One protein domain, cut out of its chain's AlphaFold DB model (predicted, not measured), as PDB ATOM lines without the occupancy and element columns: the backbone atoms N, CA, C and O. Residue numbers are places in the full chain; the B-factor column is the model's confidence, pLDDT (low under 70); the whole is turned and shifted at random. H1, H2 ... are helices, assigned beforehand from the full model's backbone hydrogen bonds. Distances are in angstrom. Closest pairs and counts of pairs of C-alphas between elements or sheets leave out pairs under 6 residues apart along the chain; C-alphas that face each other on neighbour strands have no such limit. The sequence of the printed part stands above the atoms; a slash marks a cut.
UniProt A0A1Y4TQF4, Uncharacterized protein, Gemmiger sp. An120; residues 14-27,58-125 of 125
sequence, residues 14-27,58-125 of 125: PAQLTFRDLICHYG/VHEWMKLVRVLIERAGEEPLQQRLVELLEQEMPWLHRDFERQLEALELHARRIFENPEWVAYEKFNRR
ATOM      1  N   PRO A  14      35.926  -5.158 134.170       85.19
ATOM      2  CA  PRO A  14      35.487  -4.760 132.841       85.19
ATOM      3  C   PRO A  14      36.488  -3.862 132.115       85.19
ATOM      4  O   PRO A  14      36.431  -3.791 130.894       85.19
ATOM      5  N   ALA A  15      37.415  -3.191 132.812       89.12
ATOM      6  CA  ALA A  15      38.472  -2.394 132.190       89.12
ATOM      7  C   ALA A  15      39.562  -3.247 131.512       89.12
ATOM      8  O   ALA A  15      40.223  -2.764 130.596       89.12
ATOM      9  N   GLN A  16      39.724  -4.511 131.911       92.88
ATOM     10  CA  GLN A  16      40.735  -5.426 131.360       92.88
ATOM     11  C   GLN A  16      40.173  -6.380 130.301       92.88
ATOM     12  O   GLN A  16      40.935  -6.987 129.553       92.88
ATOM     13  N   LEU A  17      38.847  -6.508 130.217       95.31
ATOM     14  CA  LEU A  17      38.193  -7.372 129.239       95.31
ATOM     15  C   LEU A  17      38.270  -6.802 127.817       95.31
ATOM     16  O   LEU A  17      38.193  -5.588 127.593       95.31
ATOM     17  N   THR A  18      38.356  -7.705 126.846       97.00
ATOM     18  CA  THR A  18      38.257  -7.441 125.408       97.00
ATOM     19  C   THR A  18      37.072  -8.193 124.807       97.00
ATOM     20  O   THR A  18      36.549  -9.137 125.396       97.00
ATOM     21  N   PHE A  19      36.649  -7.813 123.597       97.56
ATOM     22  CA  PHE A  19      35.588  -8.545 122.896       97.56
ATOM     23  C   PHE A  19      35.954 -10.012 122.651       97.56
ATOM     24  O   PHE A  19      35.089 -10.875 122.748       97.56
ATOM     25  N   ARG A  20      37.243 -10.299 122.412       96.75
ATOM     26  CA  ARG A  20      37.751 -11.658 122.192       96.75
ATOM     27  C   ARG A  20      37.477 -12.574 123.379       96.75
ATOM     28  O   ARG A  20      37.108 -13.725 123.172       96.75
ATOM     29  N   ASP A  21      37.619 -12.053 124.594       97.31
ATOM     30  CA  ASP A  21      37.387 -12.818 125.822       97.31
ATOM     31  C   ASP A  21      35.922 -13.252 125.958       97.31
ATOM     32  O   ASP A  21      35.632 -14.270 126.582       97.31
ATOM     33  N   LEU A  22      35.003 -12.495 125.350       97.56
ATOM     34  CA  LEU A  22      33.558 -12.696 125.431       97.56
ATOM     35  C   LEU A  22      32.941 -13.277 124.154       97.56
ATOM     36  O   LEU A  22      31.714 -13.329 124.059       97.56
ATOM     37  N   ILE A  23      33.737 -13.734 123.183       97.88
ATOM     38  CA  ILE A  23      33.194 -14.408 121.998       97.88
ATOM     39  C   ILE A  23      32.392 -15.635 122.448       97.88
ATOM     40  O   ILE A  23      32.899 -16.509 123.150       97.88
ATOM     41  N   CYS A  24      31.132 -15.705 122.018       97.69
ATOM     42  CA  CYS A  24      30.292 -16.878 122.218       97.69
ATOM     43  C   CYS A  24      30.868 -18.050 121.413       97.69
ATOM     44  O   CYS A  24      30.918 -18.009 120.183       97.69
ATOM     45  N   HIS A  25      31.316 -19.100 122.099       96.56
ATOM     46  CA  HIS A  25      31.709 -20.355 121.458       96.56
ATOM     47  C   HIS A  25      30.474 -21.217 121.187       96.56
ATOM     48  O   HIS A  25      30.330 -21.774 120.100       96.56
ATOM     49  N   TYR A  26      29.591 -21.323 122.183       95.19
ATOM     50  CA  TYR A  26      28.298 -21.996 122.097       95.19
ATOM     51  C   TYR A  26      27.415 -21.649 123.304       95.19
ATOM     52  O   TYR A  26      27.904 -21.322 124.389       95.19
ATOM     53  N   GLY A  27      26.100 -21.786 123.131       94.19
ATOM     54  CA  GLY A  27      25.141 -21.696 124.230       94.19
ATOM     55  C   GLY A  27      25.196 -22.923 125.145       94.19
ATOM     56  O   GLY A  27      25.328 -24.059 124.689       94.19
ATOM     57  N   VAL A  58      23.322 -15.892 130.625       95.75
ATOM     58  CA  VAL A  58      23.124 -15.085 129.405       95.75
ATOM     59  C   VAL A  58      23.032 -13.587 129.703       95.75
ATOM     60  O   VAL A  58      23.685 -12.797 129.027       95.75
ATOM     61  N   HIS A  59      22.270 -13.172 130.714       94.56
ATOM     62  CA  HIS A  59      22.121 -11.754 131.043       94.56
ATOM     63  C   HIS A  59      23.410 -11.167 131.623       94.56
ATOM     64  O   HIS A  59      23.732 -10.017 131.333       94.56
ATOM     65  N   GLU A  60      24.165 -11.935 132.410       95.44
ATOM     66  CA  GLU A  60      25.491 -11.520 132.891       95.44
ATOM     67  C   GLU A  60      26.470 -11.301 131.730       95.44
ATOM     68  O   GLU A  60      27.142 -10.269 131.679       95.44
ATOM     69  N   TRP A  61      26.495 -12.210 130.755       97.31
ATOM     70  CA  TRP A  61      27.295 -12.043 129.541       97.31
ATOM     71  C   TRP A  61      26.858 -10.815 128.732       97.31
ATOM     72  O   TRP A  61      27.691  -9.986 128.368       97.31
ATOM     73  N   MET A  62      25.548 -10.633 128.521       97.44
ATOM     74  CA  MET A  62      25.015  -9.476 127.791       97.44
ATOM     75  C   MET A  62      25.414  -8.150 128.450       97.44
ATOM     76  O   MET A  62      25.730  -7.192 127.747       97.44
ATOM     77  N   LYS A  63      25.411  -8.077 129.790       96.00
ATOM     78  CA  LYS A  63      25.868  -6.887 130.525       96.00
ATOM     79  C   LYS A  63      27.339  -6.593 130.246       96.00
ATOM     80  O   LYS A  63      27.670  -5.447 129.961       96.00
ATOM     81  N   LEU A  64      28.205  -7.606 130.294       96.94
ATOM     82  CA  LEU A  64      29.636  -7.426 130.037       96.94
ATOM     83  C   LEU A  64      29.902  -6.929 128.613       96.94
ATOM     84  O   LEU A  64      30.659  -5.977 128.438       96.94
ATOM     85  N   VAL A  65      29.243  -7.508 127.605       98.12
ATOM     86  CA  VAL A  65      29.397  -7.055 126.213       98.12
ATOM     87  C   VAL A  65      28.921  -5.609 126.051       98.12
ATOM     88  O   VAL A  65      29.623  -4.817 125.430       98.12
ATOM     89  N   ARG A  66      27.790  -5.221 126.661       97.88
ATOM     90  CA  ARG A  66      27.308  -3.825 126.642       97.88
ATOM     91  C   ARG A  66      28.320  -2.855 127.247       97.88
ATOM     92  O   ARG A  66      28.603  -1.837 126.631       97.88
ATOM     93  N   VAL A  67      28.927  -3.206 128.381       97.12
ATOM     94  CA  VAL A  67      29.980  -2.383 128.999       97.12
ATOM     95  C   VAL A  67      31.179  -2.211 128.062       97.12
ATOM     96  O   VAL A  67      31.737  -1.120 127.981       97.12
ATOM     97  N   LEU A  68      31.576  -3.255 127.322       97.81
ATOM     98  CA  LEU A  68      32.653  -3.133 126.332       97.81
ATOM     99  C   LEU A  68      32.280  -2.211 125.168       97.81
ATOM    100  O   LEU A  68      33.121  -1.420 124.743       97.81
ATOM    101  N   ILE A  69      31.040  -2.303 124.680       98.38
ATOM    102  CA  ILE A  69      30.507  -1.445 123.613       98.38
ATOM    103  C   ILE A  69      30.501   0.019 124.059       98.38
ATOM    104  O   ILE A  69      31.049   0.864 123.358       98.38
ATOM    105  N   GLU A  70      29.947   0.303 125.240       98.00
ATOM    106  CA  GLU A  70      29.893   1.650 125.824       98.00
ATOM    107  C   GLU A  70      31.301   2.226 126.022       98.00
ATOM    108  O   GLU A  70      31.600   3.353 125.635       98.00
ATOM    109  N   ARG A  71      32.226   1.421 126.557       96.38
ATOM    110  CA  ARG A  71      33.625   1.827 126.747       96.38
ATOM    111  C   ARG A  71      34.329   2.135 125.421       96.38
ATOM    112  O   ARG A  71      35.222   2.979 125.394       96.38
ATOM    113  N   ALA A  72      33.970   1.433 124.350       97.19
ATOM    114  CA  ALA A  72      34.523   1.648 123.017       97.19
ATOM    115  C   ALA A  72      33.835   2.796 122.250       97.19
ATOM    116  O   ALA A  72      34.341   3.198 121.202       97.19
ATOM    117  N   GLY A  73      32.717   3.334 122.752       98.06
ATOM    118  CA  GLY A  73      31.896   4.312 122.032       98.06
ATOM    119  C   GLY A  73      31.216   3.723 120.789       98.06
ATOM    120  O   GLY A  73      31.007   4.422 119.797       98.06
ATOM    121  N   GLU A  74      30.949   2.413 120.797       98.38
ATOM    122  CA  GLU A  74      30.422   1.664 119.652       98.38
ATOM    123  C   GLU A  74      28.899   1.444 119.728       98.38
ATOM    124  O   GLU A  74      28.349   0.616 119.000       98.38
ATOM    125  N   GLU A  75      28.176   2.186 120.568       98.38
ATOM    126  CA  GLU A  75      26.714   2.116 120.660       98.38
ATOM    127  C   GLU A  75      26.017   2.373 119.312       98.38
ATOM    128  O   GLU A  75      25.086   1.631 118.987       98.38
ATOM    129  N   PRO A  76      26.460   3.333 118.464       97.62
ATOM    130  CA  PRO A  76      25.884   3.504 117.128       97.62
ATOM    131  C   PRO A  76      26.076   2.273 116.232       97.62
ATOM    132  O   PRO A  76      25.212   1.948 115.417       97.62
ATOM    133  N   LEU A  77      27.198   1.567 116.392       97.44
ATOM    134  CA  LEU A  77      27.507   0.354 115.639       97.44
ATOM    135  C   LEU A  77      26.602  -0.803 116.078       97.44
ATOM    136  O   LEU A  77      26.020  -1.491 115.238       97.44
ATOM    137  N   GLN A  78      26.417  -0.956 117.391       98.25
ATOM    138  CA  GLN A  78      25.492  -1.925 117.970       98.25
ATOM    139  C   GLN A  78      24.042  -1.649 117.547       98.25
ATOM    140  O   GLN A  78      23.311  -2.575 117.201       98.25
ATOM    141  N   GLN A  79      23.621  -0.383 117.528       97.38
ATOM    142  CA  GLN A  79      22.284   0.005 117.079       97.38
ATOM    143  C   GLN A  79      22.058  -0.373 115.608       97.38
ATOM    144  O   GLN A  79      21.028  -0.950 115.264       97.38
ATOM    145  N   ARG A  80      23.057  -0.141 114.752       96.75
ATOM    146  CA  ARG A  80      23.016  -0.546 113.342       96.75
ATOM    147  C   ARG A  80      22.901  -2.063 113.172       96.75
ATOM    148  O   ARG A  80      22.220  -2.512 112.251       96.75
ATOM    149  N   LEU A  81      23.551  -2.855 114.033       97.25
ATOM    150  CA  LEU A  81      23.384  -4.312 114.027       97.25
ATOM    151  C   LEU A  81      21.934  -4.672 114.333       97.25
ATOM    152  O   LEU A  81      21.329  -5.391 113.545       97.25
ATOM    153  N   VAL A  82      21.362  -4.129 115.410       96.62
ATOM    154  CA  VAL A  82      19.962  -4.376 115.798       96.62
ATOM    155  C   VAL A  82      19.000  -4.046 114.653       96.62
ATOM    156  O   VAL A  82      18.181  -4.890 114.297       96.62
ATOM    157  N   GLU A  83      19.149  -2.882 114.018       95.31
ATOM    158  CA  GLU A  83      18.327  -2.477 112.867       95.31
ATOM    159  C   GLU A  83      18.442  -3.444 111.683       95.31
ATOM    160  O   GLU A  83      17.450  -3.747 111.019       95.31
ATOM    161  N   LEU A  84      19.651  -3.940 111.399       95.50
ATOM    162  CA  LEU A  84      19.853  -4.942 110.357       95.50
ATOM    163  C   LEU A  84      19.129  -6.249 110.711       95.50
ATOM    164  O   LEU A  84      18.484  -6.834 109.842       95.50
ATOM    165  N   LEU A  85      19.200  -6.700 111.969       95.44
ATOM    166  CA  LEU A  85      18.533  -7.936 112.395       95.44
ATOM    167  C   LEU A  85      17.008  -7.809 112.336       95.44
ATOM    168  O   LEU A  85      16.336  -8.754 111.931       95.44
ATOM    169  N   GLU A  86      16.460  -6.649 112.695       93.81
ATOM    170  CA  GLU A  86      15.025  -6.366 112.573       93.81
ATOM    171  C   GLU A  86      14.532  -6.459 111.123       93.81
ATOM    172  O   GLU A  86      13.416  -6.919 110.878       93.81
ATOM    173  N   GLN A  87      15.364  -6.055 110.161       92.81
ATOM    174  CA  GLN A  87      15.029  -6.067 108.736       92.81
ATOM    175  C   GLN A  87      15.222  -7.444 108.089       92.81
ATOM    176  O   GLN A  87      14.418  -7.853 107.253       92.81
ATOM    177  N   GLU A  88      16.290  -8.153 108.453       92.88
ATOM    178  CA  GLU A  88      16.760  -9.334 107.718       92.88
ATOM    179  C   GLU A  88      16.449 -10.660 108.427       92.88
ATOM    180  O   GLU A  88      16.481 -11.712 107.789       92.88
ATOM    181  N   MET A  89      16.123 -10.639 109.726       92.62
ATOM    182  CA  MET A  89      15.872 -11.842 110.528       92.62
ATOM    183  C   MET A  89      14.493 -11.819 111.206       92.62
ATOM    184  O   MET A  89      14.392 -11.803 112.436       92.62
ATOM    185  N   PRO A  90      13.395 -11.894 110.426       90.25
ATOM    186  CA  PRO A  90      12.027 -11.853 110.955       90.25
ATOM    187  C   PRO A  90      11.665 -13.048 111.859       90.25
ATOM    188  O   PRO A  90      10.652 -13.008 112.560       90.25
ATOM    189  N   TRP A  91      12.471 -14.117 111.855       94.06
ATOM    190  CA  TRP A  91      12.309 -15.275 112.742       94.06
ATOM    191  C   TRP A  91      12.821 -15.036 114.169       94.06
ATOM    192  O   TRP A  91      12.502 -15.820 115.058       94.06
ATOM    193  N   LEU A  92      13.585 -13.965 114.419       94.69
ATOM    194  CA  LEU A  92      13.866 -13.506 115.780       94.69
ATOM    195  C   LEU A  92      12.627 -12.754 116.254       94.69
ATOM    196  O   LEU A  92      12.405 -11.599 115.889       94.69
ATOM    197  N   HIS A  93      11.758 -13.439 116.989       90.38
ATOM    198  CA  HIS A  93      10.419 -12.943 117.296       90.38
ATOM    199  C   HIS A  93      10.420 -11.971 118.470       90.38
ATOM    200  O   HIS A  93       9.615 -11.038 118.499       90.38
ATOM    201  N   ARG A  94      11.316 -12.182 119.436       93.69
ATOM    202  CA  ARG A  94      11.391 -11.393 120.667       93.69
ATOM    203  C   ARG A  94      12.541 -10.400 120.605       93.69
ATOM    204  O   ARG A  94      13.625 -10.725 120.130       93.69
ATOM    205  N   ASP A  95      12.343  -9.234 121.211       93.19
ATOM    206  CA  ASP A  95      13.394  -8.214 121.326       93.19
ATOM    207  C   ASP A  95      14.636  -8.763 122.033       93.19
ATOM    208  O   ASP A  95      15.757  -8.470 121.635       93.19
ATOM    209  N   PHE A  96      14.443  -9.633 123.029       94.06
ATOM    210  CA  PHE A  96      15.538 -10.336 123.693       94.06
ATOM    211  C   PHE A  96      16.404 -11.145 122.716       94.06
ATOM    212  O   PHE A  96      17.625 -11.061 122.787       94.06
ATOM    213  N   GLU A  97      15.792 -11.894 121.792       95.12
ATOM    214  CA  GLU A  97      16.515 -12.722 120.817       95.12
ATOM    215  C   GLU A  97      17.319 -11.840 119.854       95.12
ATOM    216  O   GLU A  97      18.490 -12.110 119.614       95.12
ATOM    217  N   ARG A  98      16.727 -10.733 119.378       96.44
ATOM    218  CA  ARG A  98      17.424  -9.755 118.522       96.44
ATOM    219  C   ARG A  98      18.590  -9.089 119.246       96.44
ATOM    220  O   ARG A  98      19.667  -8.947 118.682       96.44
ATOM    221  N   GLN A  99      18.389  -8.684 120.497       97.12
ATOM    222  CA  GLN A  99      19.436  -8.055 121.301       97.12
ATOM    223  C   GLN A  99      20.580  -9.027 121.596       97.12
ATOM    224  O   GLN A  99      21.739  -8.631 121.532       97.12
ATOM    225  N   LEU A 100      20.261 -10.283 121.911       97.44
ATOM    226  CA  LEU A 100      21.254 -11.324 122.147       97.44
ATOM    227  C   LEU A 100      22.086 -11.593 120.886       97.44
ATOM    228  O   LEU A 100      23.310 -11.528 120.950       97.44
ATOM    229  N   GLU A 101      21.424 -11.804 119.749       97.62
ATOM    230  CA  GLU A 101      22.082 -12.036 118.461       97.62
ATOM    231  C   GLU A 101      22.973 -10.848 118.067       97.62
ATOM    232  O   GLU A 101      24.132 -11.027 117.703       97.62
ATOM    233  N   ALA A 102      22.481  -9.612 118.208       98.19
ATOM    234  CA  ALA A 102      23.262  -8.423 117.873       98.19
ATOM    235  C   ALA A 102      24.524  -8.307 118.742       98.19
ATOM    236  O   ALA A 102      25.598  -8.015 118.224       98.19
ATOM    237  N   LEU A 103      24.416  -8.572 120.049       98.56
ATOM    238  CA  LEU A 103      25.576  -8.593 120.945       98.56
ATOM    239  C   LEU A 103      26.561  -9.713 120.586       98.56
ATOM    240  O   LEU A 103      27.770  -9.504 120.674       98.56
ATOM    241  N   GLU A 104      26.077 -10.884 120.161       98.19
ATOM    242  CA  GLU A 104      26.951 -11.983 119.735       98.19
ATOM    243  C   GLU A 104      27.731 -11.621 118.469       98.19
ATOM    244  O   GLU A 104      28.952 -11.803 118.412       98.19
ATOM    245  N   LEU A 105      27.050 -11.043 117.482       98.12
ATOM    246  CA  LEU A 105      27.666 -10.539 116.260       98.12
ATOM    247  C   LEU A 105      28.697  -9.438 116.548       98.12
ATOM    248  O   LEU A 105      29.778  -9.439 115.950       98.12
ATOM    249  N   HIS A 106      28.403  -8.539 117.493       98.62
ATOM    250  CA  HIS A 106      29.323  -7.476 117.903       98.62
ATOM    251  C   HIS A 106      30.565  -8.026 118.596       98.62
ATOM    252  O   HIS A 106      31.683  -7.674 118.222       98.62
ATOM    253  N   ALA A 107      30.393  -8.931 119.564       98.19
ATOM    254  CA  ALA A 107      31.506  -9.562 120.272       98.19
ATOM    255  C   ALA A 107      32.436 -10.324 119.312       98.19
ATOM    256  O   ALA A 107      33.655 -10.297 119.469       98.19
ATOM    257  N   ARG A 108      31.876 -10.945 118.266       97.81
ATOM    258  CA  ARG A 108      32.632 -11.611 117.191       97.81
ATOM    259  C   ARG A 108      33.296 -10.652 116.200       97.81
ATOM    260  O   ARG A 108      34.025 -11.128 115.335       97.81
ATOM    261  N   ARG A 109      33.028  -9.343 116.285       97.44
ATOM    262  CA  ARG A 109      33.438  -8.336 115.291       97.44
ATOM    263  C   ARG A 109      33.005  -8.717 113.873       97.44
ATOM    264  O   ARG A 109      33.750  -8.530 112.915       97.44
ATOM    265  N   ILE A 110      31.801  -9.278 113.713       97.38
ATOM    266  CA  ILE A 110      31.385  -9.872 112.429       97.38
ATOM    267  C   ILE A 110      31.411  -8.865 111.270       97.38
ATOM    268  O   ILE A 110      31.675  -9.223 110.127       97.38
ATOM    269  N   PHE A 111      31.175  -7.591 111.575       95.88
ATOM    270  CA  PHE A 111      31.178  -6.495 110.614       95.88
ATOM    271  C   PHE A 111      32.563  -6.166 110.050       95.88
ATOM    272  O   PHE A 111      32.647  -5.473 109.040       95.88
ATOM    273  N   GLU A 112      33.633  -6.674 110.662       96.56
ATOM    274  CA  GLU A 112      35.002  -6.574 110.151       96.56
ATOM    275  C   GLU A 112      35.349  -7.730 109.206       96.56
ATOM    276  O   GLU A 112      36.385  -7.681 108.552       96.56
ATOM    277  N   ASN A 113      34.504  -8.766 109.118       97.06
ATOM    278  CA  ASN A 113      34.729  -9.930 108.269       97.06
ATOM    279  C   ASN A 113      34.120  -9.722 106.866       97.06
ATOM    280  O   ASN A 113      32.895  -9.812 106.735       97.06
ATOM    281  N   PRO A 114      34.930  -9.546 105.801       96.44
ATOM    282  CA  PRO A 114      34.426  -9.350 104.439       96.44
ATOM    283  C   PRO A 114      33.634 -10.541 103.884       96.44
ATOM    284  O   PRO A 114      32.871 -10.378 102.936       96.44
ATOM    285  N   GLU A 115      33.806 -11.734 104.458       96.62
ATOM    286  CA  GLU A 115      33.083 -12.947 104.059       96.62
ATOM    287  C   GLU A 115      31.698 -13.059 104.713       96.62
ATOM    288  O   GLU A 115      30.917 -13.951 104.373       96.62
ATOM    289  N   TRP A 116      31.359 -12.174 105.658       96.19
ATOM    290  CA  TRP A 116      30.032 -12.173 106.259       96.19
ATOM    291  C   TRP A 116      28.974 -11.815 105.214       96.19
ATOM    292  O   TRP A 116      29.058 -10.793 104.537       96.19
ATOM    293  N   VAL A 117      27.922 -12.632 105.118       94.12
ATOM    294  CA  VAL A 117      26.849 -12.481 104.118       94.12
ATOM    295  C   VAL A 117      26.205 -11.090 104.106       94.12
ATOM    296  O   VAL A 117      25.758 -10.624 103.060       94.12
ATOM    297  N   ALA A 118      26.177 -10.405 105.252       94.00
ATOM    298  CA  ALA A 118      25.625  -9.062 105.363       94.00
ATOM    299  C   ALA A 118      26.689  -7.952 105.394       94.00
ATOM    300  O   ALA A 118      26.315  -6.796 105.571       94.00
ATOM    301  N   TYR A 119      27.975  -8.255 105.171       95.69
ATOM    302  CA  TYR A 119      29.079  -7.289 105.228       95.69
ATOM    303  C   TYR A 119      28.809  -6.053 104.369       95.69
ATOM    304  O   TYR A 119      28.903  -4.930 104.848       95.69
ATOM    305  N   GLU A 120      28.397  -6.241 103.114       93.69
ATOM    306  CA  GLU A 120      28.147  -5.115 102.209       93.69
ATOM    307  C   GLU A 120      26.932  -4.285 102.638       93.69
ATOM    308  O   GLU A 120      26.987  -3.056 102.638       93.69
ATOM    309  N   LYS A 121      25.847  -4.936 103.078       92.94
ATOM    310  CA  LYS A 121      24.670  -4.236 103.624       92.94
ATOM    311  C   LYS A 121      25.034  -3.461 104.898       92.94
ATOM    312  O   LYS A 121      24.552  -2.347 105.117       92.94
ATOM    313  N   PHE A 122      25.901  -4.038 105.725       95.12
ATOM    314  CA  PHE A 122      26.338  -3.461 106.982       95.12
ATOM    315  C   PHE A 122      27.451  -2.420 106.835       95.12
ATOM    316  O   PHE A 122      27.576  -1.607 107.728       95.12
ATOM    317  N   ASN A 123      28.229  -2.367 105.756       93.56
ATOM    318  CA  ASN A 123      29.320  -1.387 105.633       93.56
ATOM    319  C   ASN A 123      29.067  -0.299 104.577       93.56
ATOM    320  O   ASN A 123      29.713   0.742 104.616       93.56
ATOM    321  N   ARG A 124      28.098  -0.472 103.664       85.94
ATOM    322  CA  ARG A 124      27.785   0.511 102.601       85.94
ATOM    323  C   ARG A 124      26.657   1.506 102.925       85.94
ATOM    324  O   ARG A 124      26.093   2.083 101.998       85.94
ATOM    325  N   ARG A 125      26.312   1.703 104.202       62.91
ATOM    326  CA  ARG A 125      25.451   2.841 104.614       62.91
ATOM    327  C   ARG A 125      26.318   3.904 105.237       62.91
ATOM    328  O   ARG A 125      27.120   3.477 106.102       62.91
TER     329      ARG A 125
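Overview. This is residues 14 to 27 and 58 to 125 of the 125 residues of an uncharacterized protein of Gemmiger sp. An120 (UniProt A0A1Y4TQF4). Three helices make a compact cluster with no two of them side by side: H1, the longest, packs through part of its length on H3, and H3 packs more fully on H2, at steep angles in both cases. H1 and H2 are joined by a tight turn, and the short H4 lies away from H1 and H3 near the printed part's end. The 82 printed residues hold four named helices, in the order H1, H2, H3, H4, and no named strand; the class is all helix. The whole is compact, with a radius of gyration of the C-alphas of 12.4 A, and rounded, spanning 32 by 26 by 23 A.

Along the chain. H1, residues 58 to 72, is 21.2 A long and begins at C-alpha 58 (23.124, -15.085, 129.405). H2, residues 75 to 88, is 19.9 A long. H3, residues 95 to 107, is 18.2 A long. H4, residues 119 to 123, is 5.9 A long and ends at C-alpha 123 (29.320, -1.387, 105.633).

Arrangement. H1 touches H3 with residues 62 to 66 alone, closest at the C-alphas of Val 65 and Leu 103, 6.7 A, at a steep tilt of 54 degrees, the same way. H1 and H2 are close but not clearly touching, their closest C-alphas, of Ile 69 and Glu 75, being 6.0 A apart. H2 touches H3, closest at the C-alphas of Val 82 and Ala 102, 5.6 A, at a steep tilt of 57 degrees, opposite ways. H2 only just touches H4, with 3 pairs of C-alphas within 8 A, the closest being those of Leu 84 and Phe 122, 7.5 A. H4 is apart from H1 and H3. In H1, H2, H3 and H4 every O i to N i+4 pair is within hydrogen-bond range.

Size, cuts and confidence. The C-alphas farthest apart, of Gln 16 and Pro 90, are 35.8 A apart. Residues 28 to 57 are not printed; C-alphas 27 and 58 are 8.6 A apart across this cut. Residues 14 to 27 hold no named element. The link H3 to H4 is long. Mean pLDDT of the printed part is 95.4, with residue 125 under 70.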